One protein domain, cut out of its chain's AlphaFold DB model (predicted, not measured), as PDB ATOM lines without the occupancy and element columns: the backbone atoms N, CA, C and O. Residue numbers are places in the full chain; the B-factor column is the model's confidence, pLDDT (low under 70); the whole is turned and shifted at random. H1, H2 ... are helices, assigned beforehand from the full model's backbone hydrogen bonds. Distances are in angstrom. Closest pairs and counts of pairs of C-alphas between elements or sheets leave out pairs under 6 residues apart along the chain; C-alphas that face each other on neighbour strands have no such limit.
ATOM      1  N   SER A 283       0.977 -39.090 106.264       76.94
ATOM      2  CA  SER A 283       1.654 -40.260 106.842       76.94
ATOM      3  C   SER A 283       2.469 -39.891 108.088       76.94
ATOM      4  O   SER A 283       2.453 -40.609 109.091       76.94
ATOM      5  N   VAL A 284       3.112 -38.720 108.073       79.25
ATOM      6  CA  VAL A 284       3.889 -38.198 109.203       79.25
ATOM      7  C   VAL A 284       2.953 -37.811 110.345       79.25
ATOM      8  O   VAL A 284       3.229 -38.141 111.501       79.25
ATOM      9  N   LYS A 285       1.813 -37.178 110.035       82.50
ATOM     10  CA  LYS A 285       0.784 -36.855 111.037       82.50
ATOM     11  C   LYS A 285       0.249 -38.114 111.717       82.50
ATOM     12  O   LYS A 285       0.169 -38.153 112.945       82.50
ATOM     13  N   ALA A 286      -0.072 -39.154 110.944       81.81
ATOM     14  CA  ALA A 286      -0.561 -40.421 111.485       81.81
ATOM     15  C   ALA A 286       0.444 -41.057 112.460       81.81
ATOM     16  O   ALA A 286       0.056 -41.484 113.548       81.81
ATOM     17  N   ASN A 287       1.737 -41.031 112.121       83.12
ATOM     18  CA  ASN A 287       2.787 -41.584 112.979       83.12
ATOM     19  C   ASN A 287       2.994 -40.763 114.263       83.12
ATOM     20  O   ASN A 287       3.161 -41.341 115.337       83.12
ATOM     21  N   ILE A 288       2.920 -39.427 114.189       86.31
ATOM     22  CA  ILE A 288       2.966 -38.556 115.379       86.31
ATOM     23  C   ILE A 288       1.772 -38.841 116.299       86.31
ATOM     24  O   ILE A 288       1.949 -39.018 117.505       86.31
ATOM     25  N   ILE A 289       0.560 -38.945 115.743       87.38
ATOM     26  CA  ILE A 289      -0.651 -39.274 116.510       87.38
ATOM     27  C   ILE A 289      -0.514 -40.649 117.168       87.38
ATOM     28  O   ILE A 289      -0.852 -40.807 118.342       87.38
ATOM     29  N   GLN A 290      -0.018 -41.645 116.433       88.00
ATOM     30  CA  GLN A 290       0.184 -42.991 116.962       88.00
ATOM     31  C   GLN A 290       1.188 -42.997 118.121       88.00
ATOM     32  O   GLN A 290       0.909 -43.616 119.152       88.00
ATOM     33  N   HIS A 291       2.307 -42.278 117.992       87.19
ATOM     34  CA  HIS A 291       3.291 -42.121 119.068       87.19
ATOM     35  C   HIS A 291       2.666 -41.499 120.318       87.19
ATOM     36  O   HIS A 291       2.780 -42.062 121.406       87.19
ATOM     37  N   LEU A 292       1.944 -40.384 120.162       87.56
ATOM     38  CA  LEU A 292       1.321 -39.674 121.282       87.56
ATOM     39  C   LEU A 292       0.256 -40.528 121.979       87.56
ATOM     40  O   LEU A 292       0.245 -40.609 123.203       87.56
ATOM     41  N   LYS A 293      -0.592 -41.232 121.221       86.50
ATOM     42  CA  LYS A 293      -1.613 -42.125 121.792       86.50
ATOM     43  C   LYS A 293      -1.019 -43.323 122.530       86.50
ATOM     44  O   LYS A 293      -1.571 -43.736 123.544       86.50
ATOM     45  N   THR A 294       0.071 -43.890 122.014       84.12
ATOM     46  CA  THR A 294       0.640 -45.140 122.542       84.12
ATOM     47  C   THR A 294       1.577 -44.882 123.717       84.12
ATOM     48  O   THR A 294       1.489 -45.555 124.739       84.12
ATOM     49  N   ASN A 295       2.458 -43.890 123.585       83.31
ATOM     50  CA  ASN A 295       3.566 -43.677 124.514       83.31
ATOM     51  C   ASN A 295       3.309 -42.528 125.497       83.31
ATOM     52  O   ASN A 295       3.942 -42.471 126.551       83.31
ATOM     53  N   LYS A 296       2.402 -41.598 125.167       85.44
ATOM     54  CA  LYS A 296       2.133 -40.381 125.954       85.44
ATOM     55  C   LYS A 296       0.619 -40.083 126.055       85.44
ATOM     56  O   LYS A 296       0.196 -38.970 125.738       85.44
ATOM     57  N   PRO A 297      -0.220 -41.032 126.521       84.44
ATOM     58  CA  PRO A 297      -1.683 -40.896 126.490       84.44
ATOM     59  C   PRO A 297      -2.201 -39.670 127.259       84.44
ATOM     60  O   PRO A 297      -3.104 -38.992 126.779       84.44
ATOM     61  N   ASN A 298      -1.572 -39.320 128.386       85.31
ATOM     62  CA  ASN A 298      -1.921 -38.125 129.168       85.31
ATOM     63  C   ASN A 298      -1.656 -36.820 128.396       85.31
ATOM     64  O   ASN A 298      -2.366 -35.836 128.559       85.31
ATOM     65  N   VAL A 299      -0.619 -36.795 127.553       85.94
ATOM     66  CA  VAL A 299      -0.297 -35.642 126.700       85.94
ATOM     67  C   VAL A 299      -1.272 -35.573 125.528       85.94
ATOM     68  O   VAL A 299      -1.729 -34.495 125.166       85.94
ATOM     69  N   TRP A 300      -1.630 -36.726 124.959       89.19
ATOM     70  CA  TRP A 300      -2.644 -36.801 123.912       89.19
ATOM     71  C   TRP A 300      -4.008 -36.283 124.389       89.19
ATOM     72  O   TRP A 300      -4.643 -35.512 123.676       89.19
ATOM     73  N   GLU A 301      -4.436 -36.649 125.599       84.94
ATOM     74  CA  GLU A 301      -5.675 -36.143 126.200       84.94
ATOM     75  C   GLU A 301      -5.670 -34.613 126.321       84.94
ATOM     76  O   GLU A 301      -6.626 -33.960 125.904       84.94
ATOM     77  N   LYS A 302      -4.555 -34.027 126.777       83.56
ATOM     78  CA  LYS A 302      -4.374 -32.568 126.821       83.56
ATOM     79  C   LYS A 302      -4.501 -31.920 125.444       83.56
ATOM     80  O   LYS A 302      -5.199 -30.922 125.313       83.56
ATOM     81  N   ILE A 303      -3.884 -32.504 124.415       84.25
ATOM     82  CA  ILE A 303      -3.971 -31.993 123.035       84.25
ATOM     83  C   ILE A 303      -5.420 -32.022 122.529       84.25
ATOM     84  O   ILE A 303      -5.878 -31.053 121.931       84.25
ATOM     85  N   VAL A 304      -6.164 -33.103 122.790       82.38
ATOM     86  CA  VAL A 304      -7.582 -33.218 122.393       82.38
ATOM     87  C   VAL A 304      -8.465 -32.206 123.133       82.38
ATOM     88  O   VAL A 304      -9.425 -31.700 122.555       82.38
ATOM     89  N   ASN A 305      -8.117 -31.876 124.376       80.88
ATOM     90  CA  ASN A 305      -8.812 -30.878 125.191       80.88
ATOM     91  C   ASN A 305      -8.307 -29.439 124.968       80.88
ATOM     92  O   ASN A 305      -8.724 -28.536 125.691       80.88
ATOM     93  N   TYR A 306      -7.439 -29.208 123.974       77.25
ATOM     94  CA  TYR A 306      -6.827 -27.903 123.678       77.25
ATOM     95  C   TYR A 306      -6.058 -27.290 124.858       77.25
ATOM     96  O   TYR A 306      -5.935 -26.069 124.991       77.25
ATOM     97  N   GLU A 307      -5.514 -28.138 125.724       78.75
ATOM     98  CA  GLU A 307      -4.665 -27.716 126.823       78.75
ATOM     99  C   GLU A 307      -3.218 -27.506 126.355       78.75
ATOM    100  O   GLU A 307      -2.719 -28.210 125.469       78.75
ATOM    101  N   PRO A 308      -2.499 -26.551 126.963       81.44
ATOM    102  CA  PRO A 308      -1.119 -26.290 126.603       81.44
ATOM    103  C   PRO A 308      -0.205 -27.468 126.967       81.44
ATOM    104  O   PRO A 308      -0.177 -27.924 128.113       81.44
ATOM    105  N   VAL A 309       0.618 -27.900 126.010       83.50
ATOM    106  CA  VAL A 309       1.588 -28.995 126.177       83.50
ATOM    107  C   VAL A 309       3.030 -28.527 125.987       83.50
ATOM    108  O   VAL A 309       3.308 -27.574 125.251       83.50
ATOM    109  N   ASP A 310       3.959 -29.192 126.679       84.56
ATOM    110  CA  ASP A 310       5.395 -28.970 126.513       84.56
ATOM    111  C   ASP A 310       5.913 -29.793 125.325       84.56
ATOM    112  O   ASP A 310       5.752 -31.012 125.263       84.56
ATOM    113  N   ILE A 311       6.553 -29.121 124.368       82.62
ATOM    114  CA  ILE A 311       7.080 -29.768 123.166       82.62
ATOM    115  C   ILE A 311       8.163 -30.802 123.485       82.62
ATOM    116  O   ILE A 311       8.300 -31.770 122.742       82.62
ATOM    117  N   ASP A 312       8.938 -30.611 124.553       83.25
ATOM    118  CA  ASP A 312       9.972 -31.565 124.958       83.25
ATOM    119  C   ASP A 312       9.356 -32.869 125.483       83.25
ATOM    120  O   ASP A 312       9.828 -33.956 125.152       83.25
ATOM    121  N   GLU A 313       8.232 -32.772 126.197       83.31
ATOM    122  CA  GLU A 313       7.483 -33.929 126.694       83.31
ATOM    123  C   GLU A 313       6.841 -34.732 125.551       83.31
ATOM    124  O   GLU A 313       6.836 -35.968 125.589       83.31
ATOM    125  N   CYS A 314       6.356 -34.030 124.518       81.88
ATOM    126  CA  CYS A 314       5.814 -34.613 123.289       81.88
ATOM    127  C   CYS A 314       6.899 -35.240 122.391       81.88
ATOM    128  O   CYS A 314       6.607 -36.159 121.626       81.88
ATOM    129  N   TYR A 315       8.127 -34.708 122.429       84.69
ATOM    130  CA  TYR A 315       9.226 -35.111 121.545       84.69
ATOM    131  C   TYR A 315       9.941 -36.381 122.006       84.69
ATOM    132  O   TYR A 315      10.496 -37.115 121.190       84.69
ATOM    133  N   GLU A 316       9.946 -36.644 123.309       79.94
ATOM    134  CA  GLU A 316      10.651 -37.781 123.885       79.94
ATOM    135  C   GLU A 316      10.208 -39.115 123.250       79.94
ATOM    136  O   GLU A 316       9.026 -39.471 123.241       79.94
ATOM    137  N   GLY A 317      11.180 -39.846 122.694       74.88
ATOM    138  CA  GLY A 317      10.965 -41.132 122.025       74.88
ATOM    139  C   GLY A 317      10.424 -41.049 120.593       74.88
ATOM    140  O   GLY A 317      10.129 -42.092 120.020       74.88
ATOM    141  N   LEU A 318      10.280 -39.852 120.013       82.50
ATOM    142  CA  LEU A 318       9.832 -39.673 118.630       82.50
ATOM    143  C   LEU A 318      11.033 -39.662 117.666       82.50
ATOM    144  O   LEU A 318      11.943 -38.848 117.807       82.50
ATOM    145  N   GLU A 319      11.007 -40.508 116.634       76.62
ATOM    146  CA  GLU A 319      12.100 -40.624 115.644       76.62
ATOM    147  C   GLU A 319      12.164 -39.458 114.636       76.62
ATOM    148  O   GLU A 319      13.113 -39.329 113.862       76.62
ATOM    149  N   TYR A 320      11.163 -38.575 114.636       77.94
ATOM    150  CA  TYR A 320      11.083 -37.439 113.720       77.94
ATOM    151  C   TYR A 320      11.863 -36.214 114.211       77.94
ATOM    152  O   TYR A 320      12.321 -36.131 115.347       77.94
ATOM    153  N   LYS A 321      12.012 -35.201 113.348       79.25
ATOM    154  CA  LYS A 321      12.582 -33.905 113.749       79.25
ATOM    155  C   LYS A 321      11.592 -33.144 114.635       79.25
ATOM    156  O   LYS A 321      10.427 -33.001 114.273       79.25
ATOM    157  N   LYS A 322      12.078 -32.532 115.723       80.31
ATOM    158  CA  LYS A 322      11.269 -31.699 116.643       80.31
ATOM    159  C   LYS A 322      10.502 -30.570 115.934       80.31
ATOM    160  O   LYS A 322       9.420 -30.192 116.366       80.31
ATOM    161  N   GLY A 323      11.022 -30.064 114.811       75.75
ATOM    162  CA  GLY A 323      10.338 -29.068 113.975       75.75
ATOM    163  C   GLY A 323       9.043 -29.569 113.320       75.75
ATOM    164  O   GLY A 323       8.108 -28.791 113.183       75.75
ATOM    165  N   LEU A 324       8.955 -30.862 112.983       80.00
ATOM    166  CA  LEU A 324       7.739 -31.470 112.424       80.00
ATOM    167  C   LEU A 324       6.661 -31.616 113.497       80.00
ATOM    168  O   LEU A 324       5.512 -31.259 113.275       80.00
ATOM    169  N   LEU A 325       7.054 -32.051 114.694       82.56
ATOM    170  CA  LEU A 325       6.164 -32.081 115.850       82.56
ATOM    171  C   LEU A 325       5.658 -30.678 116.212       82.56
ATOM    172  O   LEU A 325       4.499 -30.519 116.573       82.56
ATOM    173  N   ARG A 326       6.503 -29.649 116.079       81.56
ATOM    174  CA  ARG A 326       6.094 -28.259 116.303       81.56
ATOM    175  C   ARG A 326       5.012 -27.818 115.323       81.56
ATOM    176  O   ARG A 326       3.976 -27.350 115.765       81.56
ATOM    177  N   ALA A 327       5.240 -28.023 114.026       80.06
ATOM    178  CA  ALA A 327       4.257 -27.690 112.999       80.06
ATOM    179  C   ALA A 327       2.944 -28.472 113.187       80.06
ATOM    180  O   ALA A 327       1.872 -27.915 112.982       80.06
ATOM    181  N   PHE A 328       3.024 -29.724 113.654       84.38
ATOM    182  CA  PHE A 328       1.852 -30.520 114.013       84.38
ATOM    183  C   PHE A 328       1.106 -29.900 115.200       84.38
ATOM    184  O   PHE A 328      -0.086 -29.659 115.111       84.38
ATOM    185  N   LEU A 329       1.788 -29.578 116.301       82.06
ATOM    186  CA  LEU A 329       1.148 -28.987 117.483       82.06
ATOM    187  C   LEU A 329       0.634 -27.554 117.243       82.06
ATOM    188  O   LEU A 329      -0.332 -27.148 117.889       82.06
ATOM    189  N   ASP A 330       1.253 -26.803 116.326       79.25
ATOM    190  CA  ASP A 330       0.784 -25.484 115.886       79.25
ATOM    191  C   ASP A 330      -0.561 -25.591 115.139       79.25
ATOM    192  O   ASP A 330      -1.411 -24.721 115.316       79.25
ATOM    193  N   GLU A 331      -0.807 -26.680 114.393       76.69
ATOM    194  CA  GLU A 331      -2.108 -26.971 113.753       76.69
ATOM    195  C   GLU A 331      -3.234 -27.158 114.789       76.69
ATOM    196  O   GLU A 331      -4.374 -26.772 114.541       76.69
ATOM    197  N   PHE A 332      -2.906 -27.680 115.976       69.56
ATOM    198  CA  PHE A 332      -3.852 -27.864 117.087       69.56
ATOM    199  C   PHE A 332      -3.881 -26.688 118.077       69.56
ATOM    200  O   PHE A 332      -4.657 -26.709 119.028       69.56
ATOM    201  N   GLY A 333      -3.035 -25.666 117.907       70.56
ATOM    202  CA  GLY A 333      -2.979 -24.506 118.805       70.56
ATOM    203  C   GLY A 333      -2.525 -24.807 120.245       70.56
ATOM    204  O   GLY A 333      -2.683 -23.958 121.118       70.56
TER     205      GLY A 333
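This is residues 283 to 333 of the 343 residues of an uncharacterized protein of Rhizopus azygosporus (UniProt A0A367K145). What shape does the model show? It is a small, rounded cluster of four helices set round a shared middle: H1 and the shorter H2 make a V, joined at its point by a single residue, while H3 and H4 lie on the other side of that middle, with H4 crosswise to H1 near the beginning of H1. What is it built of, and how large is it? The printed part has 51 residues with four named helices, in the order H1, H2, H3, H4, and no named strand; the class is all helix. It is compact, with a radius of gyration of the C-alphas of 9.6 A and spans of 24 by 21 by 20 A.

How does the longest helix stand to the next one? H1, residues 283 to 295, and H2, residues 297 to 304, only just touch, with 3 pairs of C-alphas within 8 A, and they touch only at the corner by their link. H1 does so with residues 292 to 293 alone; the closest C-alphas, those of Leu 292 and Trp 300, are 5.6 A apart, and the two run opposite ways at a steep tilt of 50 degrees. What stands near these two? H3, residues 311 to 315, is close to H1 but not clearly touching it, the closest C-alphas being those of Leu 292 and Cys 314 at 7.1 A. H3 is also close to H2 but not clearly touching it, with the C-alphas of Val 299 and Cys 314 closest, 7.1 A apart. Where is the last helix? H4, residues 322 to 331, touches H3, with the C-alphas of Tyr 315 and Lys 322 closest at 6.3 A. It is close to H1 but not clearly touching it, about perpendicular at 86 degrees, with the C-alphas of Lys 285 and Phe 328 closest at 7.1 A. H2 and H4 are apart, but only just, with closest C-alphas at 8.1 A. What do the helix backbones show? In H1, H2, H3 and H4 every O i to N i+4 pair is within hydrogen-bond range.

Where does the longest helix run? H1 goes from C-alpha 283 at (1.654, -40.260, 106.842) to C-alpha 295 at (3.566, -43.677, 124.514), 18.1 A. How long are the others? From first to last C-alpha H2 measures 10.5 A, H3 6.0 A and H4 14.5 A; H4 ends with C-alpha 331 at (-2.108, -26.971, 113.753).

How far does it reach? The two C-alphas farthest apart, those of Asn 305 and Glu 319, are 25.0 A apart. How is the printed part joined? It has no cut; the link H1 to H2 is tight, and the links H2 to H3 and H3 to H4, of 6 residues each, are short. How confident is the model? The mean pLDDT of the printed part is 81.9, and residue 332 is under 70.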